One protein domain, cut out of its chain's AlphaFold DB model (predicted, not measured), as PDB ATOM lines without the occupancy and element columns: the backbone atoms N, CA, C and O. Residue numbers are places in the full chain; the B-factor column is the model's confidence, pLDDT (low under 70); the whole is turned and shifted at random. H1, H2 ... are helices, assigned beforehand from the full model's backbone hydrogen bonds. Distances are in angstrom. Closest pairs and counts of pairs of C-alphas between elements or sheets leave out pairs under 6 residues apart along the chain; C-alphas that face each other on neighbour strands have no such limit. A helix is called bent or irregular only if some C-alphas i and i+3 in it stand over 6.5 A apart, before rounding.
ATOM      1  N   ASN A   2      -3.420  15.993   8.051       73.06
ATOM      2  CA  ASN A   2      -3.304  15.784   9.508       73.06
ATOM      3  C   ASN A   2      -3.617  17.030  10.356       73.06
ATOM      4  O   ASN A   2      -4.315  16.908  11.358       73.06
ATOM      5  N   SER A   3      -3.200  18.220   9.916       77.69
ATOM      6  CA  SER A   3      -3.482  19.491  10.604       77.69
ATOM      7  C   SER A   3      -4.979  19.805  10.696       77.69
ATOM      8  O   SER A   3      -5.469  20.189  11.750       77.69
ATOM      9  N   ILE A   4      -5.737  19.553   9.625       83.00
ATOM     10  CA  ILE A   4      -7.201  19.729   9.603       83.00
ATOM     11  C   ILE A   4      -7.874  18.807  10.630       83.00
ATOM     12  O   ILE A   4      -8.735  19.248  11.388       83.00
ATOM     13  N   ARG A   5      -7.452  17.536  10.708       85.50
ATOM     14  CA  ARG A   5      -7.983  16.581  11.696       85.50
ATOM     15  C   ARG A   5      -7.602  16.959  13.128       85.50
ATOM     16  O   ARG A   5      -8.421  16.796  14.024       85.50
ATOM     17  N   GLN A   6      -6.391  17.463  13.354       85.75
ATOM     18  CA  GLN A   6      -5.956  17.949  14.667       85.75
ATOM     19  C   GLN A   6      -6.772  19.169  15.111       85.75
ATOM     20  O   GLN A   6      -7.316  19.157  16.211       85.75
ATOM     21  N   ASN A   7      -6.960  20.156  14.232       92.75
ATOM     22  CA  ASN A   7      -7.777  21.338  14.513       92.75
ATOM     23  C   ASN A   7      -9.233  20.960  14.817       92.75
ATOM     24  O   ASN A   7      -9.804  21.459  15.782       92.75
ATOM     25  N   LEU A   8      -9.813  20.028  14.053       95.75
ATOM     26  CA  LEU A   8     -11.173  19.543  14.291       95.75
ATOM     27  C   LEU A   8     -11.319  18.877  15.667       95.75
ATOM     28  O   LEU A   8     -12.299  19.120  16.366       95.75
ATOM     29  N   ARG A   9     -10.336  18.067  16.083       93.69
ATOM     30  CA  ARG A   9     -10.335  17.437  17.414       93.69
ATOM     31  C   ARG A   9     -10.238  18.475  18.527       93.69
ATOM     32  O   ARG A   9     -10.959  18.352  19.510       93.69
ATOM     33  N   SER A  10      -9.407  19.502  18.359       95.12
ATOM     34  CA  SER A  10      -9.297  20.599  19.327       95.12
ATOM     35  C   SER A  10     -10.596  21.398  19.433       95.12
ATOM     36  O   SER A  10     -11.057  21.657  20.540       95.12
ATOM     37  N   VAL A  11     -11.229  21.732  18.305       97.44
ATOM     38  CA  VAL A  11     -12.536  22.412  18.290       97.44
ATOM     39  C   VAL A  11     -13.597  21.562  18.978       97.44
ATOM     40  O   VAL A  11     -14.356  22.084  19.788       97.44
ATOM     41  N   LEU A  12     -13.625  20.254  18.718       97.69
ATOM     42  CA  LEU A  12     -14.571  19.347  19.364       97.69
ATOM     43  C   LEU A  12     -14.339  19.271  20.879       97.69
ATOM     44  O   LEU A  12     -15.295  19.342  21.648       97.69
ATOM     45  N   ALA A  13     -13.083  19.166  21.316       97.00
ATOM     46  CA  ALA A  13     -12.734  19.132  22.733       97.00
ATOM     47  C   ALA A  13     -13.153  20.426  23.449       97.00
ATOM     48  O   ALA A  13     -13.854  20.374  24.457       97.00
ATOM     49  N   ILE A  14     -12.791  21.586  22.893       98.19
ATOM     50  CA  ILE A  14     -13.157  22.894  23.451       98.19
ATOM     51  C   ILE A  14     -14.675  23.069  23.445       98.19
ATOM     52  O   ILE A  14     -15.251  23.447  24.461       98.19
ATOM     53  N   GLY A  15     -15.336  22.742  22.333       98.25
ATOM     54  CA  GLY A  15     -16.789  22.816  22.211       98.25
ATOM     55  C   GLY A  15     -17.506  21.937  23.234       98.25
ATOM     56  O   GLY A  15     -18.506  22.361  23.802       98.25
ATOM     57  N   THR A  16     -16.958  20.758  23.539       98.25
ATOM     58  CA  THR A  16     -17.506  19.855  24.562       98.25
ATOM     59  C   THR A  16     -17.378  20.460  25.956       98.25
ATOM     60  O   THR A  16     -18.340  20.446  26.718       98.25
ATOM     61  N   VAL A  17     -16.220  21.034  26.285       98.50
ATOM     62  CA  VAL A  17     -15.996  21.679  27.586       98.50
ATOM     63  C   VAL A  17     -16.901  22.898  27.749       98.50
ATOM     64  O   VAL A  17     -17.627  22.994  28.735       98.50
ATOM     65  N   VAL A  18     -16.913  23.805  26.771       98.31
ATOM     66  CA  VAL A  18     -17.745  25.018  26.813       98.31
ATOM     67  C   VAL A  18     -19.230  24.656  26.830       98.31
ATOM     68  O   VAL A  18     -19.979  25.193  27.641       98.31
ATOM     69  N   GLY A  19     -19.657  23.708  25.995       98.31
ATOM     70  CA  GLY A  19     -21.029  23.204  25.989       98.31
ATOM     71  C   GLY A  19     -21.426  22.596  27.334       98.31
ATOM     72  O   GLY A  19     -22.491  22.915  27.856       98.31
ATOM     73  N   GLY A  20     -20.547  21.795  27.943       98.31
ATOM     74  CA  GLY A  20     -20.753  21.239  29.280       98.31
ATOM     75  C   GLY A  20     -20.911  22.317  30.353       98.31
ATOM     76  O   GLY A  20     -21.827  22.234  31.169       98.31
ATOM     77  N   ILE A  21     -20.082  23.366  30.314       98.44
ATOM     78  CA  ILE A  21     -20.192  24.514  31.228       98.44
ATOM     79  C   ILE A  21     -21.536  25.221  31.048       98.44
ATOM     80  O   ILE A  21     -22.200  25.509  32.039       98.44
ATOM     81  N   LEU A  22     -21.967  25.481  29.813       98.12
ATOM     82  CA  LEU A  22     -23.239  26.159  29.547       98.12
ATOM     83  C   LEU A  22     -24.441  25.336  30.023       98.12
ATOM     84  O   LEU A  22     -25.351  25.887  30.642       98.12
ATOM     85  N   VAL A  23     -24.423  24.021  29.792       98.19
ATOM     86  CA  VAL A  23     -25.458  23.104  30.292       98.19
ATOM     87  C   VAL A  23     -25.494  23.117  31.820       98.19
ATOM     88  O   VAL A  23     -26.567  23.247  32.405       98.19
ATOM     89  N   ALA A  24     -24.334  23.051  32.477       97.81
ATOM     90  CA  ALA A  24     -24.243  23.109  33.934       97.81
ATOM     91  C   ALA A  24     -24.661  24.478  34.508       97.81
ATOM     92  O   ALA A  24     -25.243  24.545  35.589       97.81
ATOM     93  N   ALA A  25     -24.397  25.569  33.785       97.69
ATOM     94  CA  ALA A  25     -24.738  26.927  34.198       97.69
ATOM     95  C   ALA A  25     -26.225  27.267  34.004       97.69
ATOM     96  O   ALA A  25     -26.730  28.181  34.660       97.69
ATOM     97  N   TYR A  26     -26.946  26.544  33.140       96.50
ATOM     98  CA  TYR A  26     -28.354  26.807  32.837       96.50
ATOM     99  C   TYR A  26     -29.251  26.935  34.087       96.50
ATOM    100  O   TYR A  26     -29.902  27.974  34.222       96.50
ATOM    101  N   PRO A  27     -29.281  25.976  35.039       95.31
ATOM    102  CA  PRO A  27     -30.127  26.092  36.231       95.31
ATOM    103  C   PRO A  27     -29.679  27.177  37.223       95.31
ATOM    104  O   PRO A  27     -30.461  27.555  38.091       95.31
ATOM    105  N   VAL A  28     -28.440  27.671  37.122       94.19
ATOM    106  CA  VAL A  28     -27.867  28.668  38.046       94.19
ATOM    107  C   VAL A  28     -28.076  30.094  37.540       94.19
ATOM    108  O   VAL A  28     -28.280  31.003  38.337       94.19
ATOM    109  N   ILE A  29     -28.023  30.295  36.221       95.12
ATOM    110  CA  ILE A  29     -28.049  31.628  35.605       95.12
ATOM    111  C   ILE A  29     -29.324  31.828  34.791       95.12
ATOM    112  O   ILE A  29     -30.082  32.761  35.042       95.12
ATOM    113  N   VAL A  30     -29.581  30.952  33.817       96.06
ATOM    114  CA  VAL A  30     -30.639  31.162  32.819       96.06
ATOM    115  C   VAL A  30     -32.020  30.869  33.397       96.06
ATOM    116  O   VAL A  30     -32.926  31.688  33.265       96.06
ATOM    117  N   ALA A  31     -32.194  29.729  34.066       95.69
ATOM    118  CA  ALA A  31     -33.493  29.344  34.613       95.69
ATOM    119  C   ALA A  31     -34.021  30.340  35.670       95.69
ATOM    120  O   ALA A  31     -35.175  30.753  35.533       95.69
ATOM    121  N   PRO A  32     -33.214  30.812  36.646       94.94
ATOM    122  CA  PRO A  32     -33.662  31.829  37.597       94.94
ATOM    123  C   PRO A  32     -33.910  33.188  36.939       94.94
ATOM    124  O   PRO A  32     -34.757  33.942  37.406       94.94
ATOM    125  N   PHE A  33     -33.192  33.512  35.859       95.00
ATOM    126  CA  PHE A  33     -33.413  34.747  35.108       95.00
ATOM    127  C   PHE A  33     -34.757  34.735  34.365       95.00
ATOM    128  O   PHE A  33     -35.483  35.726  34.399       95.00
ATOM    129  N   LEU A  34     -35.109  33.616  33.722       96.75
ATOM    130  CA  LEU A  34     -36.357  33.481  32.962       96.75
ATOM    131  C   LEU A  34     -37.585  33.279  33.856       96.75
ATOM    132  O   LEU A  34     -38.659  33.792  33.547       96.75
ATOM    133  N   ASN A  35     -37.446  32.524  34.947       96.25
ATOM    134  CA  ASN A  35     -38.518  32.291  35.908       96.25
ATOM    135  C   ASN A  35     -37.972  32.338  37.346       96.25
ATOM    136  O   ASN A  35     -37.621  31.299  37.905       96.25
ATOM    137  N   PRO A  36     -37.907  33.524  37.970       94.25
ATOM    138  CA  PRO A  36     -37.302  33.683  39.291       94.25
ATOM    139  C   PRO A  36     -38.178  33.194  40.454       94.25
ATOM    140  O   PRO A  36     -37.669  33.024  41.563       94.25
ATOM    141  N   GLU A  37     -39.482  32.990  40.249       95.62
ATOM    142  CA  GLU A  37     -40.443  32.742  41.337       95.62
ATOM    143  C   GLU A  37     -40.119  31.513  42.211       95.62
ATOM    144  O   GLU A  37     -40.147  31.652  43.437       95.62
ATOM    145  N   PRO A  38     -39.706  30.350  41.664       93.88
ATOM    146  CA  PRO A  38     -39.328  29.196  42.485       93.88
ATOM    147  C   PRO A  38     -38.174  29.502  43.450       93.88
ATOM    148  O   PRO A  38     -38.219  29.133  44.623       93.88
ATOM    149  N   TRP A  39     -37.155  30.231  42.988       92.56
ATOM    150  CA  TRP A  39     -36.013  30.618  43.820       92.56
ATOM    151  C   TRP A  39     -36.385  31.672  44.856       92.56
ATOM    152  O   TRP A  39     -35.855  31.636  45.966       92.56
ATOM    153  N   LYS A  40     -37.289  32.605  44.531       90.31
ATOM    154  CA  LYS A  40     -37.802  33.585  45.500       90.31
ATOM    155  C   LYS A  40     -38.593  32.916  46.619       90.31
ATOM    156  O   LYS A  40     -38.425  33.304  47.771       90.31
ATOM    157  N   GLU A  41     -39.406  31.909  46.314       93.69
ATOM    158  CA  GLU A  41     -40.176  31.183  47.330       93.69
ATOM    159  C   GLU A  41     -39.267  30.347  48.245       93.69
ATOM    160  O   GLU A  41     -39.387  30.405  49.471       93.69
ATOM    161  N   ILE A  42     -38.267  29.661  47.677       91.56
ATOM    162  CA  ILE A  42     -37.216  28.983  48.459       91.56
ATOM    163  C   ILE A  42     -36.478  29.991  49.352       91.56
ATOM    164  O   ILE A  42     -36.244  29.747  50.534       91.56
ATOM    165  N   GLN A  43     -36.142  31.164  48.819       88.75
ATOM    166  CA  GLN A  43     -35.506  32.227  49.592       88.75
ATOM    167  C   GLN A  43     -36.406  32.783  50.701       88.75
ATOM    168  O   GLN A  43     -35.916  33.071  51.790       88.75
ATOM    169  N   ARG A  44     -37.707  32.947  50.449       87.81
ATOM    170  CA  ARG A  44     -38.684  33.434  51.431       87.81
ATOM    171  C   ARG A  44     -38.835  32.450  52.584       87.81
ATOM    172  O   ARG A  44     -38.803  32.860  53.740       87.81
ATOM    173  N   THR A  45     -38.964  31.164  52.272       92.31
ATOM    174  CA  THR A  45     -39.064  30.099  53.276       92.31
ATOM    175  C   THR A  45     -37.762  29.946  54.063       92.31
ATOM    176  O   THR A  45     -37.807  29.906  55.289       92.31
ATOM    177  N   GLY A  46     -36.604  29.970  53.396       86.81
ATOM    178  CA  GLY A  46     -35.291  29.898  54.044       86.81
ATOM    179  C   GLY A  46     -34.945  31.112  54.916       86.81
ATOM    180  O   GLY A  46     -34.222  30.972  55.896       86.81
ATOM    181  N   ARG A  47     -35.482  32.301  54.602       84.12
ATOM    182  CA  ARG A  47     -35.319  33.522  55.415       84.12
ATOM    183  C   ARG A  47     -36.437  33.741  56.433       84.12
ATOM    184  O   ARG A  47     -36.495  34.796  57.066       84.12
ATOM    185  N   LYS A  48     -37.341  32.779  56.607       87.00
ATOM    186  CA  LYS A  48     -38.433  32.898  57.573       87.00
ATOM    187  C   LYS A  48     -37.858  32.992  58.992       87.00
ATOM    188  O   LYS A  48     -37.083  32.139  59.403       87.00
ATOM    189  N   GLY A  49     -38.240  34.034  59.730       81.19
ATOM    190  CA  GLY A  49     -37.733  34.293  61.084       81.19
ATOM    191  C   GLY A  49     -36.409  35.064  61.144       81.19
ATOM    192  O   GLY A  49     -35.921  35.326  62.237       81.19
TER     193      GLY A  49
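What this domain is: This is residues 2 to 49 of the 73 residues of an uncharacterized protein of Elysia chlorotica (UniProt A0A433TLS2). Picture one long helix, H1, whose first arm H1a makes about a straight shaft; at its far end it bends into a short arm, H1b, and a short helix, H2, follows after a sharp turn. The 48 printed residues hold two named helices, H1 then H2, and no named strand: all helix. The whole is extended, with a radius of gyration of the C-alphas of 18.8 A and spans of 64 by 18 by 7 A.

Where its parts are: Find C-alpha 2 at (-3.304, 15.784, 9.508), where H1, residues 2 to 34, begins. By its hydrogen bonds it was assigned as one helix, but it is bent: C-alphas 24 and 27 are 7.0 A apart. H1a, residues 2 to 24, is 33.0 A long; H1b, residues 27 to 34, is irregular, with C-alphas 28 and 31 6.6 A apart. H2, residues 37 to 46, ends at C-alpha 46, (-35.291, 29.898, 54.044).

How they stand to each other: H1a and H1b stand at a steep tilt of 69 degrees, only just short of about perpendicular. H1b and H2 are close but not clearly touching; their closest C-alphas, Pro 32 and Trp 39, are 6.8 A apart. They run opposite ways at a steep tilt of 61 degrees. H1a and H2 are apart. Every O i to N i+4 pair is within hydrogen-bond range in H1a and H2, but 2 of 4 in H1b.

The domain as a whole: Look from Asn 2 to Gly 49: their C-alphas, the two farthest apart, are 64.7 A apart. The printed part has no cut, the link H1 to H2 is tight, and no printed residue is under 70 in pLDDT.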